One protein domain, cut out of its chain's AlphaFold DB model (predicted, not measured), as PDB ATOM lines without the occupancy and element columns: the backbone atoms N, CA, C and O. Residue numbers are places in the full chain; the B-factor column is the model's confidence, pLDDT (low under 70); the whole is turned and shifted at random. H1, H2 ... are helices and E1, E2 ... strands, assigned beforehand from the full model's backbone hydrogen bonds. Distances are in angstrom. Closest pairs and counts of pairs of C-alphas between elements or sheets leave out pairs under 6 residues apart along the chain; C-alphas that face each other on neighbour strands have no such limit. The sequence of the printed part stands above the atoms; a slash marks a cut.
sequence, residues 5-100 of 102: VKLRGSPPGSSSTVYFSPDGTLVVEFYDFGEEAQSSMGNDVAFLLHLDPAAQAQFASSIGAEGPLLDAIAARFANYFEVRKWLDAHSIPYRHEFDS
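This is residues 5 to 100 of the 102 residues of an uncharacterized protein of Bryobacterales bacterium (UniProt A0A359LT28). A single twisted sheet of four strands makes a wall, with H3 and H4 packed over one face and no named helix over the other. H2 sits by the end of the sheet where E2 begins and E3 ends, while the small helix H1 lies beyond the opposite end, between E2 and E3 along the chain, and makes one tip of the longest axis. The printed part has 96 residues, with four named helices and four named strands in the order E1 E2 H1 E3 H2 H3 H4 E4. The sheet's order is E1, E2, E3, E4, antiparallel throughout, and the class is mixed, helices and strands. The whole is compact, with a radius of gyration of the C-alphas of 13.4 A, yet elongated, with spans of 41 by 26 by 23 A.

Residues 5 to 6 pair antiparallel with residues 17 to 18 of E1, residues 14 to 20, an edge strand. E1 and E2, residues 26 to 32, form a hairpin at 163 degrees, with N 17 and O 29 2.9 A apart, within hydrogen-bond range. H1, residues 35 to 41, only grazes the sheet with its residues 37 to 38. E3, residues 45 to 51, is antiparallel to E2 at 165 degrees, with N 30 and O 47 at 2.8 A. H2, residues 53 to 62, only grazes the sheet with its residues 53 to 59. H3, residues 69 to 76, is over E1 at a height over the sheet of 10.1 A and runs along the strands, at 11 degrees to E1 on the local plane; the closest C-alphas are those of Val 18 and Leu 70, 6.5 A. H2 and H3 are close but not clearly touching, the closest C-alphas being those of Ala 60 and Leu 69, 6.3 A. H4, residues 80 to 89, is on the same face as H3, over E2 and E3 at a height of 10.2 A, slantwise to the strands at 37 degrees to E2 on the local plane. Its closest C-alpha pair with E2 is Phe 30 and Tyr 80, 5.8 A. E4, residues 95 to 99, the other edge strand, is antiparallel to E3 at 161 degrees, with N 48 and O 97 at 2.9 A. In H1, H2, H3 and H4 every O i to N i+4 pair is within hydrogen-bond range.

E1 begins at C-alpha 14 (135.156, 160.760, 141.136) and is 19.9 A long, E2 19.5 A and E3 19.9 A. H1 measures 9.9 A, H2 14.1 A, H3 10.4 A and H4 14.3 A. E4, 13.2 A, ends at C-alpha 99 (134.683, 154.066, 128.577).

The C-alphas of Ser 39 and Glu 66 are the two farthest apart, 42.7 A. The printed part has no cut; the link H2 to H3 is short, the others are tight. Mean pLDDT of the printed part is 92.8, of H1 77; no printed residue is under 70.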
ATOM      1  N   VAL A   5     123.179 152.219 143.951       94.56
ATOM      2  CA  VAL A   5     123.739 152.688 145.219       94.56
ATOM      3  C   VAL A   5     125.097 153.328 144.972       94.56
ATOM      4  O   VAL A   5     125.921 152.802 144.228       94.56
ATOM      5  N   LYS A   6     125.339 154.479 145.600       94.19
ATOM      6  CA  LYS A   6     126.636 155.159 145.556       94.19
ATOM      7  C   LYS A   6     127.507 154.686 146.718       94.19
ATOM      8  O   LYS A   6     127.048 154.656 147.861       94.19
ATOM      9  N   LEU A   7     128.762 154.344 146.437       94.88
ATOM     10  CA  LEU A   7     129.741 153.969 147.457       94.88
ATOM     11  C   LEU A   7     130.390 155.222 148.068       94.88
ATOM     12  O   LEU A   7     130.475 156.282 147.445       94.88
ATOM     13  N   ARG A   8     130.814 155.121 149.329       87.69
ATOM     14  CA  ARG A   8     131.057 156.288 150.200       87.69
ATOM     15  C   ARG A   8     132.441 156.932 150.072       87.69
ATOM     16  O   ARG A   8     132.613 158.054 150.531       87.69
ATOM     17  N   GLY A   9     133.424 156.234 149.510       80.38
ATOM     18  CA  GLY A   9     134.848 156.571 149.619       80.38
ATOM     19  C   GLY A   9     135.553 156.769 148.283       80.38
ATOM     20  O   GLY A   9     136.675 156.292 148.118       80.38
ATOM     21  N   SER A  10     134.895 157.407 147.313       82.44
ATOM     22  CA  SER A  10     135.545 157.742 146.036       82.44
ATOM     23  C   SER A  10     136.472 158.957 146.206       82.44
ATOM     24  O   SER A  10     136.118 159.867 146.962       82.44
ATOM     25  N   PRO A  11     137.646 158.988 145.547       81.25
ATOM     26  CA  PRO A  11     138.506 160.171 145.491       81.25
ATOM     27  C   PRO A  11     137.759 161.453 145.063       81.25
ATOM     28  O   PRO A  11     136.746 161.364 144.360       81.25
ATOM     29  N   PRO A  12     138.243 162.655 145.435       84.88
ATOM     30  CA  PRO A  12     137.718 163.909 144.894       84.88
ATOM     31  C   PRO A  12     137.706 163.891 143.362       84.88
ATOM     32  O   PRO A  12     138.646 163.394 142.754       84.88
ATOM     33  N   GLY A  13     136.646 164.421 142.749       89.12
ATOM     34  CA  GLY A  13     136.488 164.369 141.291       89.12
ATOM     35  C   GLY A  13     136.064 163.002 140.751       89.12
ATOM     36  O   GLY A  13     136.127 162.790 139.555       89.12
ATOM     37  N   SER A  14     135.620 162.069 141.599       91.31
ATOM     38  CA  SER A  14     135.156 160.760 141.136       91.31
ATOM     39  C   SER A  14     133.940 160.241 141.908       91.31
ATOM     40  O   SER A  14     133.556 160.753 142.966       91.31
ATOM     41  N   SER A  15     133.302 159.204 141.373       94.00
ATOM     42  CA  SER A  15     132.178 158.509 141.990       94.00
ATOM     43  C   SER A  15     132.257 157.017 141.707       94.00
ATOM     44  O   SER A  15     132.519 156.608 140.586       94.00
ATOM     45  N   SER A  16     131.975 156.197 142.717       96.31
ATOM     46  CA  SER A  16     131.775 154.762 142.551       96.31
ATOM     47  C   SER A  16     130.303 154.425 142.747       96.31
ATOM     48  O   SER A  16     129.730 154.762 143.789       96.31
ATOM     49  N   THR A  17     129.704 153.738 141.782       96.31
ATOM     50  CA  THR A  17     128.282 153.376 141.789       96.31
ATOM     51  C   THR A  17     128.134 151.882 141.552       96.31
ATOM     52  O   THR A  17     128.917 151.280 140.824       96.31
ATOM     53  N   VAL A  18     127.131 151.265 142.170       97.31
ATOM     54  CA  VAL A  18     126.779 149.863 141.935       97.31
ATOM     55  C   VAL A  18     125.319 149.778 141.537       97.31
ATOM     56  O   VAL A  18     124.461 150.367 142.199       97.31
ATOM     57  N   TYR A  19     125.023 149.063 140.459       96.75
ATOM     58  CA  TYR A  19     123.671 148.930 139.928       96.75
ATOM     59  C   TYR A  19     123.501 147.636 139.136       96.75
ATOM     60  O   TYR A  19     124.474 146.984 138.772       96.75
ATOM     61  N   PHE A  20     122.251 147.272 138.857       96.19
ATOM     62  CA  PHE A  20     121.942 146.237 137.874       96.19
ATOM     63  C   PHE A  20     121.619 146.883 136.528       96.19
ATOM     64  O   PHE A  20     120.787 147.793 136.459       96.19
ATOM     65  N   SER A  21     122.259 146.418 135.459       93.44
ATOM     66  CA  SER A  21     121.859 146.752 134.091       93.44
ATOM     67  C   SER A  21     120.562 146.020 133.707       93.44
ATOM     68  O   SER A  21     120.144 145.084 134.395       93.44
ATOM     69  N   PRO A  22     119.880 146.428 132.617       91.38
ATOM     70  CA  PRO A  22     118.589 145.847 132.228       91.38
ATOM     71  C   PRO A  22     118.607 144.338 131.941       91.38
ATOM     72  O   PRO A  22     117.570 143.688 132.032       91.38
ATOM     73  N   ASP A  23     119.769 143.786 131.596       91.50
ATOM     74  CA  ASP A  23     120.001 142.355 131.365       91.50
ATOM     75  C   ASP A  23     120.251 141.556 132.661       91.50
ATOM     76  O   ASP A  23     120.420 140.341 132.614       91.50
ATOM     77  N   GLY A  24     120.261 142.221 133.822       93.44
ATOM     78  CA  GLY A  24     120.517 141.606 135.122       93.44
ATOM     79  C   GLY A  24     121.999 141.469 135.476       93.44
ATOM     80  O   GLY A  24     122.313 140.879 136.510       93.44
ATOM     81  N   THR A  25     122.915 142.012 134.671       96.00
ATOM     82  CA  THR A  25     124.338 142.088 135.029       96.00
ATOM     83  C   THR A  25     124.526 143.089 136.174       96.00
ATOM     84  O   THR A  25     123.966 144.184 136.168       96.00
ATOM     85  N   LEU A  26     125.309 142.718 137.187       97.69
ATOM     86  CA  LEU A  26     125.710 143.638 138.246       97.69
ATOM     87  C   LEU A  26     126.907 144.435 137.740       97.69
ATOM     88  O   LEU A  26     127.914 143.855 137.327       97.69
ATOM     89  N   VAL A  27     126.792 145.753 137.795       97.94
ATOM     90  CA  VAL A  27     127.817 146.685 137.350       97.94
ATOM     91  C   VAL A  27     128.353 147.447 138.548       97.94
ATOM     92  O   VAL A  27     127.589 148.017 139.328       97.94
ATOM     93  N   VAL A  28     129.675 147.451 138.687       97.69
ATOM     94  CA  VAL A  28     130.408 148.313 139.615       97.69
ATOM     95  C   VAL A  28     131.173 149.309 138.765       97.69
ATOM     96  O   VAL A  28     132.079 148.934 138.027       97.69
ATOM     97  N   GLU A  29     130.788 150.567 138.852       96.88
ATOM     98  CA  GLU A  29     131.305 151.656 138.040       96.88
ATOM     99  C   GLU A  29     132.188 152.564 138.888       96.88
ATOM    100  O   GLU A  29     131.862 152.856 140.040       96.88
ATOM    101  N   PHE A  30     133.292 153.015 138.308       95.88
ATOM    102  CA  PHE A  30     134.082 154.147 138.762       95.88
ATOM    103  C   PHE A  30     134.068 155.204 137.668       95.88
ATOM    104  O   PHE A  30     134.619 154.968 136.600       95.88
ATOM    105  N   TYR A  31     133.437 156.339 137.939       93.62
ATOM    106  CA  TYR A  31     133.365 157.490 137.049       93.62
ATOM    107  C   TYR A  31     134.308 158.577 137.564       93.62
ATOM    108  O   TYR A  31     134.169 159.018 138.708       93.62
ATOM    109  N   ASP A  32     135.271 158.977 136.742       90.50
ATOM    110  CA  ASP A  32     136.282 159.989 137.032       90.50
ATOM    111  C   ASP A  32     136.041 161.225 136.159       90.50
ATOM    112  O   ASP A  32     136.183 161.192 134.939       90.50
ATOM    113  N   PHE A  33     135.658 162.306 136.826       89.19
ATOM    114  CA  PHE A  33     135.392 163.635 136.282       89.19
ATOM    115  C   PHE A  33     136.378 164.665 136.860       89.19
ATOM    116  O   PHE A  33     136.086 165.860 136.961       89.19
ATOM    117  N   GLY A  34     137.537 164.197 137.331       85.81
ATOM    118  CA  GLY A  34     138.598 165.037 137.861       85.81
ATOM    119  C   GLY A  34     139.345 165.796 136.766       85.81
ATOM    120  O   GLY A  34     139.387 165.394 135.603       85.81
ATOM    121  N   GLU A  35     140.012 166.886 137.155       82.62
ATOM    122  CA  GLU A  35     140.822 167.702 136.234       82.62
ATOM    123  C   GLU A  35     141.922 166.888 135.536       82.62
ATOM    124  O   GLU A  35     142.282 167.188 134.399       82.62
ATOM    125  N   GLU A  36     142.451 165.848 136.190       78.38
ATOM    126  CA  GLU A  36     143.463 164.960 135.613       78.38
ATOM    127  C   GLU A  36     142.899 164.106 134.469       78.38
ATOM    128  O   GLU A  36     143.548 163.996 133.423       78.38
ATOM    129  N   ALA A  37     141.686 163.562 134.628       76.94
ATOM    130  CA  ALA A  37     140.991 162.817 133.580       76.94
ATOM    131  C   ALA A  37     140.716 163.724 132.374       76.94
ATOM    132  O   ALA A  37     141.126 163.405 131.257       76.94
ATOM    133  N   GLN A  38     140.167 164.918 132.615       76.38
ATOM    134  CA  GLN A  38     139.915 165.904 131.561       76.38
ATOM    135  C   GLN A  38     141.203 166.360 130.864       76.38
ATOM    136  O   GLN A  38     141.243 166.456 129.640       76.38
ATOM    137  N   SER A  39     142.280 166.597 131.615       73.88
ATOM    138  CA  SER A  39     143.558 167.049 131.046       73.88
ATOM    139  C   SER A  39     144.273 165.958 130.245       73.88
ATOM    140  O   SER A  39     144.969 166.270 129.279       73.88
ATOM    141  N   SER A  40     144.120 164.690 130.634       73.88
ATOM    142  CA  SER A  40     144.834 163.563 130.015       73.88
ATOM    143  C   SER A  40     144.052 162.908 128.877       73.88
ATOM    144  O   SER A  40     144.651 162.485 127.891       73.88
ATOM    145  N   MET A  41     142.727 162.814 129.010       75.06
ATOM    146  CA  MET A  41     141.843 162.089 128.087       75.06
ATOM    147  C   MET A  41     140.904 163.016 127.306       75.06
ATOM    148  O   MET A  41     140.265 162.575 126.354       75.06
ATOM    149  N   GLY A  42     140.828 164.299 127.673       75.19
ATOM    150  CA  GLY A  42     139.969 165.293 127.028       75.19
ATOM    151  C   GLY A  42     138.502 165.255 127.465       75.19
ATOM    152  O   GLY A  42     137.771 166.170 127.102       75.19
ATOM    153  N   ASN A  43     138.090 164.243 128.239       79.19
ATOM    154  CA  ASN A  43     136.725 164.015 128.726       79.19
ATOM    155  C   ASN A  43     136.745 163.330 130.108       79.19
ATOM    156  O   ASN A  43     137.805 162.900 130.577       79.19
ATOM    157  N   ASP A  44     135.568 163.197 130.719       87.44
ATOM    158  CA  ASP A  44     135.342 162.307 131.857       87.44
ATOM    159  C   ASP A  44     135.462 160.838 131.398       87.44
ATOM    160  O   ASP A  44     135.281 160.513 130.220       87.44
ATOM    161  N   VAL A  45     135.816 159.934 132.313       87.69
ATOM    162  CA  VAL A  45     136.034 158.515 131.984       87.69
ATOM    163  C   VAL A  45     135.357 157.585 132.979       87.69
ATOM    164  O   VAL A  45     135.216 157.913 134.157       87.69
ATOM    165  N   ALA A  46     134.988 156.385 132.533       92.31
ATOM    166  CA  ALA A  46     134.423 155.348 133.384       92.31
ATOM    167  C   ALA A  46     135.191 154.023 133.289       92.31
ATOM    168  O   ALA A  46     135.639 153.597 132.226       92.31
ATOM    169  N   PHE A  47     135.292 153.329 134.418       94.62
ATOM    170  CA  PHE A  47     135.774 151.957 134.515       94.62
ATOM    171  C   PHE A  47     134.667 151.093 135.102       94.62
ATOM    172  O   PHE A  47     134.112 151.422 136.150       94.62
ATOM    173  N   LEU A  48     134.364 149.968 134.462       97.00
ATOM    174  CA  LEU A  48     133.233 149.125 134.828       97.00
ATOM    175  C   LEU A  48     133.688 147.688 135.083       97.00
ATOM    176  O   LEU A  48     134.485 147.120 134.333       97.00
ATOM    177  N   LEU A  49     133.168 147.092 136.155       98.19
ATOM    178  CA  LEU A  49     133.221 145.653 136.412       98.19
ATOM    179  C   LEU A  49     131.833 145.087 136.154       98.19
ATOM    180  O   LEU A  49     130.875 145.485 136.814       98.19
ATOM    181  N   HIS A  50     131.737 144.141 135.231       98.06
ATOM    182  CA  HIS A  50     130.503 143.442 134.906       98.06
ATOM    183  C   HIS A  50     130.551 142.037 135.491       98.06
ATOM    184  O   HIS A  50     131.432 141.245 135.142       98.06
ATOM    185  N   LEU A  51     129.593 141.733 136.360       98.25
ATOM    186  CA  LEU A  51     129.442 140.432 136.992       98.25
ATOM    187  C   LEU A  51     128.167 139.778 136.473       98.25
ATOM    188  O   LEU A  51     127.062 140.290 136.678       98.25
ATOM    189  N   ASP A  52     128.328 138.634 135.818       96.75
ATOM    190  CA  ASP A  52     127.205 137.802 135.394       96.75
ATOM    191  C   ASP A  52     126.479 137.183 136.611       96.75
ATOM    192  O   ASP A  52     126.990 137.231 137.737       96.75
ATOM    193  N   PRO A  53     125.283 136.594 136.441       95.50
ATOM    194  CA  PRO A  53     124.528 136.042 137.567       95.50
ATOM    195  C   PRO A  53     125.274 134.971 138.385       95.50
ATOM    196  O   PRO A  53     125.042 134.846 139.589       95.50
ATOM    197  N   ALA A  54     126.186 134.210 137.770       96.25
ATOM    198  CA  ALA A  54     126.967 133.194 138.476       96.25
ATOM    199  C   ALA A  54     128.033 133.840 139.378       96.25
ATOM    200  O   ALA A  54     128.137 133.504 140.561       96.25
ATOM    201  N   ALA A  55     128.765 134.821 138.848       98.00
ATOM    202  CA  ALA A  55     129.719 135.628 139.597       98.00
ATOM    203  C   ALA A  55     129.037 136.433 140.710       98.00
ATOM    204  O   ALA A  55     129.579 136.538 141.808       98.00
ATOM    205  N   GLN A  56     127.828 136.951 140.472       97.38
ATOM    206  CA  GLN A  56     127.029 137.644 141.489       97.38
ATOM    207  C   GLN A  56     126.716 136.741 142.681       97.38
ATOM    208  O   GLN A  56     126.883 137.164 143.824       97.38
ATOM    209  N   ALA A  57     126.292 135.497 142.433       96.75
ATOM    210  CA  ALA A  57     125.998 134.540 143.497       96.75
ATOM    211  C   ALA A  57     127.258 134.197 144.310       96.75
ATOM    212  O   ALA A  57     127.220 134.187 145.544       96.75
ATOM    213  N   GLN A  58     128.390 133.983 143.632       97.81
ATOM    214  CA  GLN A  58     129.677 133.762 144.290       97.81
ATOM    215  C   GLN A  58     130.104 134.986 145.109       97.81
ATOM    216  O   GLN A  58     130.549 134.844 146.248       97.81
ATOM    217  N   PHE A  59     129.924 136.192 144.566       98.19
ATOM    218  CA  PHE A  59     130.268 137.429 145.250       98.19
ATOM    219  C   PHE A  59     129.407 137.643 146.494       98.19
ATOM    220  O   PHE A  59     129.965 137.818 147.577       98.19
ATOM    221  N   ALA A  60     128.083 137.520 146.363       97.94
ATOM    222  CA  ALA A  60     127.127 137.599 147.464       97.94
ATOM    223  C   ALA A  60     127.474 136.614 148.588       97.94
ATOM    224  O   ALA A  60     127.513 136.992 149.759       97.94
ATOM    225  N   SER A  61     127.798 135.368 148.227       97.75
ATOM    226  CA  SER A  61     128.239 134.352 149.184       97.75
ATOM    227  C   SER A  61     129.564 134.729 149.854       97.75
ATOM    228  O   SER A  61     129.666 134.643 151.076       97.75
ATOM    229  N   SER A  62     130.554 135.211 149.092       97.94
ATOM    230  CA  SER A  62     131.880 135.567 149.623       97.94
ATOM    231  C   SER A  62     131.845 136.708 150.642       97.94
ATOM    232  O   SER A  62     132.675 136.743 151.547       97.94
ATOM    233  N   ILE A  63     130.887 137.632 150.514       97.19
ATOM    234  CA  ILE A  63     130.724 138.762 151.439       97.19
ATOM    235  C   ILE A  63     129.693 138.491 152.539       97.19
ATOM    236  O   ILE A  63     129.476 139.365 153.375       97.19
ATOM    237  N   GLY A  64     129.062 137.309 152.544       96.81
ATOM    238  CA  GLY A  64     128.023 136.952 153.511       96.81
ATOM    239  C   GLY A  64     126.782 137.840 153.409       96.81
ATOM    240  O   GLY A  64     126.277 138.302 154.427       96.81
ATOM    241  N   ALA A  65     126.315 138.141 152.195       95.06
ATOM    242  CA  ALA A  65     125.148 138.995 152.000       95.06
ATOM    243  C   ALA A  65     123.862 138.313 152.514       95.06
ATOM    244  O   ALA A  65     123.406 137.325 151.947       95.06
ATOM    245  N   GLU A  66     123.252 138.874 153.561       89.69
ATOM    246  CA  GLU A  66     121.979 138.401 154.144       89.69
ATOM    247  C   GLU A  66     120.746 139.170 153.618       89.69
ATOM    248  O   GLU A  66     119.617 138.922 154.038       89.69
ATOM    249  N   GLY A  67     120.947 140.115 152.695       89.69
ATOM    250  CA  GLY A  67     119.913 141.000 152.153       89.69
ATOM    251  C   GLY A  67     120.183 141.402 150.698       89.69
ATOM    252  O   GLY A  67     120.922 140.705 149.999       89.69
ATOM    253  N   PRO A  68     119.599 142.516 150.213       94.25
ATOM    254  CA  PRO A  68     119.844 143.000 148.859       94.25
ATOM    255  C   PRO A  68     121.343 143.183 148.593       94.25
ATOM    256  O   PRO A  68     122.043 143.860 149.346       94.25
ATOM    257  N   LEU A  69     121.833 142.592 147.499       95.56
ATOM    258  CA  LEU A  69     123.265 142.561 147.185       95.56
ATOM    259  C   LEU A  69     123.878 143.968 147.095       95.56
ATOM    260  O   LEU A  69     124.982 144.185 147.586       95.56
ATOM    261  N   LEU A  70     123.149 144.934 146.530       96.31
ATOM    262  CA  LEU A  70     123.598 146.326 146.435       96.31
ATOM    263  C   LEU A  70     123.883 146.934 147.815       96.31
ATOM    264  O   LEU A  70     124.934 147.543 148.014       96.31
ATOM    265  N   ASP A  71     122.990 146.717 148.780       94.44
ATOM    266  CA  ASP A  71     123.137 147.253 150.135       94.44
ATOM    267  C   ASP A  71     124.292 146.568 150.872       94.44
ATOM    268  O   ASP A  71     125.077 147.232 151.549       94.44
ATOM    269  N   ALA A  72     124.447 145.252 150.685       96.25
ATOM    270  CA  ALA A  72     125.570 144.501 151.238       96.25
ATOM    271  C   ALA A  72     126.916 145.014 150.696       96.25
ATOM    272  O   ALA A  72     127.852 145.228 151.466       96.25
ATOM    273  N   ILE A  73     127.004 145.284 149.389       96.94
ATOM    274  CA  ILE A  73     128.202 145.859 148.764       96.94
ATOM    275  C   ILE A  73     128.468 147.267 149.313       96.94
ATOM    276  O   ILE A  73     129.586 147.550 149.739       96.94
ATOM    277  N   ALA A  74     127.449 148.129 149.374       95.25
ATOM    278  CA  ALA A  74     127.581 149.499 149.875       95.25
ATOM    279  C   ALA A  74     127.946 149.581 151.367       95.25
ATOM    280  O   ALA A  74     128.587 150.540 151.798       95.25
ATOM    281  N   ALA A  75     127.548 148.585 152.160       94.81
ATOM    282  CA  ALA A  75     127.946 148.464 153.557       94.81
ATOM    283  C   ALA A  75     129.379 147.933 153.715       94.81
ATOM    284  O   ALA A  75     130.070 148.311 154.661       94.81
ATOM    285  N   ARG A  76     129.822 147.049 152.811       95.94
ATOM    286  CA  ARG A  76     131.090 146.321 152.935       95.94
ATOM    287  C   ARG A  76     132.289 147.038 152.319       95.94
ATOM    288  O   ARG A  76     133.397 146.844 152.826       95.94
ATOM    289  N   PHE A  77     132.075 147.803 151.249       96.69
ATOM    290  CA  PHE A  77     133.131 148.404 150.434       96.69
ATOM    291  C   PHE A  77     132.969 149.916 150.316       96.69
ATOM    292  O   PHE A  77     131.871 150.440 150.123       96.69
ATOM    293  N   ALA A  78     134.089 150.629 150.387       95.56
ATOM    294  CA  ALA A  78     134.103 152.078 150.283       95.56
ATOM    295  C   ALA A  78     134.015 152.572 148.831       95.56
ATOM    296  O   ALA A  78     133.433 153.628 148.587       95.56
ATOM    297  N   ASN A  79     134.592 151.851 147.868       95.94
ATOM    298  CA  ASN A  79     134.681 152.280 146.470       95.94
ATOM    299  C   ASN A  79     134.925 151.101 145.513       95.94
ATOM    300  O   ASN A  79     135.116 149.959 145.937       95.94
ATOM    301  N   TYR A  80     134.943 151.405 144.215       96.81
ATOM    302  CA  TYR A  80     135.227 150.467 143.129       96.81
ATOM    303  C   TYR A  80     136.512 149.650 143.338       96.81
ATOM    304  O   TYR A  80     136.524 148.440 143.108       96.81
ATOM    305  N   PHE A  81     137.598 150.286 143.788       95.75
ATOM    306  CA  PHE A  81     138.906 149.634 143.894       95.75
ATOM    307  C   PHE A  81     138.917 148.542 144.963       95.75
ATOM    308  O   PHE A  81     139.537 147.494 144.772       95.75
ATOM    309  N   GLU A  82     138.204 148.753 146.072       97.50
ATOM    310  CA  GLU A  82     138.041 147.726 147.099       97.50
ATOM    311  C   GLU A  82     137.221 146.537 146.597       97.50
ATOM    312  O   GLU A  82     137.583 145.393 146.877       97.50
ATOM    313  N   VAL A  83     136.165 146.798 145.818       97.88
ATOM    314  CA  VAL A  83     135.370 145.735 145.194       97.88
ATOM    315  C   VAL A  83     136.240 144.924 144.238       97.88
ATOM    316  O   VAL A  83     136.335 143.710 144.393       97.88
ATOM    317  N   ARG A  84     136.950 145.581 143.313       98.12
ATOM    318  CA  ARG A  84     137.857 144.911 142.368       98.12
ATOM    319  C   ARG A  84     138.878 144.033 143.086       98.12
ATOM    320  O   ARG A  84     138.999 142.850 142.785       98.12
ATOM    321  N   LYS A  85     139.557 144.594 144.092       98.25
ATOM    322  CA  LYS A  85     140.552 143.874 144.894       98.25
ATOM    323  C   LYS A  85     139.955 142.643 145.579       98.25
ATOM    324  O   LYS A  85     140.630 141.621 145.690       98.25
ATOM    325  N   TRP A  86     138.714 142.731 146.057       98.50
ATOM    326  CA  TRP A  86     138.025 141.597 146.667       98.50
ATOM    327  C   TRP A  86     137.715 140.500 145.652       98.50
ATOM    328  O   TRP A  86     137.976 139.331 145.942       98.50
ATOM    329  N   LEU A  87     137.195 140.866 144.477       98.50
ATOM    330  CA  LEU A  87     136.903 139.918 143.400       98.50
ATOM    331  C   LEU A  87     138.172 139.179 142.965       98.50
ATOM    332  O   LEU A  87     138.168 137.951 142.912       98.50
ATOM    333  N   ASP A  88     139.272 139.911 142.769       98.38
ATOM    334  CA  ASP A  88     140.579 139.341 142.433       98.38
ATOM    335  C   ASP A  88     141.056 138.357 143.519       98.38
ATOM    336  O   ASP A  88     141.424 137.219 143.222       98.38
ATOM    337  N   ALA A  89     140.993 138.757 144.794       98.44
ATOM    338  CA  ALA A  89     141.443 137.934 145.920       98.44
ATOM    339  C   ALA A  89     140.631 136.639 146.101       98.44
ATOM    340  O   ALA A  89     141.167 135.645 146.591       98.44
ATOM    341  N   HIS A  90     139.358 136.640 145.702       98.12
ATOM    342  CA  HIS A  90     138.464 135.482 145.802       98.12
ATOM    343  C   HIS A  90     138.283 134.746 144.469       98.12
ATOM    344  O   HIS A  90     137.472 133.825 144.393       98.12
ATOM    345  N   SER A  91     139.042 135.128 143.432       98.00
ATOM    346  CA  SER A  91     138.943 134.553 142.085       98.00
ATOM    347  C   SER A  91     137.507 134.555 141.543       98.00
ATOM    348  O   SER A  91     137.061 133.586 140.929       98.00
ATOM    349  N   ILE A  92     136.765 135.634 141.808       98.19
ATOM    350  CA  ILE A  92     135.414 135.827 141.280       98.19
ATOM    351  C   ILE A  92     135.550 136.460 139.892       98.19
ATOM    352  O   ILE A  92     136.143 137.537 139.783       98.19
ATOM    353  N   PRO A  93     135.032 135.823 138.830       97.88
ATOM    354  CA  PRO A  93     135.188 136.338 137.479       97.88
ATOM    355  C   PRO A  93     134.379 137.623 137.273       97.88
ATOM    356  O   PRO A  93     133.254 137.762 137.751       97.88
ATOM    357  N   TYR A  94     134.948 138.553 136.515       98.19
ATOM    358  CA  TYR A  94     134.273 139.753 136.033       98.19
ATOM    359  C   TYR A  94     134.836 140.146 134.667       98.19
ATOM    360  O   TYR A  94     135.993 139.859 134.348       98.19
ATOM    361  N   ARG A  95     134.030 140.834 133.859       97.56
ATOM    362  CA  ARG A  95     134.510 141.518 132.653       97.56
ATOM    363  C   ARG A  95     134.822 142.970 133.000       97.56
ATOM    364  O   ARG A  95     134.007 143.638 133.626       97.56
ATOM    365  N   HIS A  96     135.992 143.443 132.588       95.31
ATOM    366  CA  HIS A  96     136.410 144.831 132.758       95.31
ATOM    367  C   HIS A  96     136.151 145.626 131.476       95.31
ATOM    368  O   HIS A  96     136.474 145.152 130.384       95.31
ATOM    369  N   GLU A  97     135.607 146.829 131.611       95.19
ATOM    370  CA  GLU A  97     135.362 147.763 130.511       95.19
ATOM    371  C   GLU A  97     135.872 149.160 130.886       95.19
ATOM    372  O   GLU A  97     135.838 149.548 132.054       95.19
ATOM    373  N   PHE A  98     136.397 149.880 129.895       91.56
ATOM    374  CA  PHE A  98     136.845 151.263 130.018       91.56
ATOM    375  C   PHE A  98     136.113 152.092 128.968       91.56
ATOM    376  O   PHE A  98     136.215 151.786 127.779       91.56
ATOM    377  N   ASP A  99     135.401 153.119 129.420       86.31
ATOM    378  CA  ASP A  99     134.683 154.066 128.577       86.31
ATOM    379  C   ASP A  99     135.338 155.446 128.688       86.31
ATOM    380  O   ASP A  99     135.334 156.076 129.743       86.31
ATOM    381  N   SER A 100     135.952 155.897 127.594       77.94
ATOM    382  CA  SER A 100     136.646 157.185 127.512       77.94
ATOM    383  C   SER A 100     135.762 158.330 126.998       77.94
ATOM    384  O   SER A 100     136.283 159.395 126.665       77.94
TER     385      SER A 100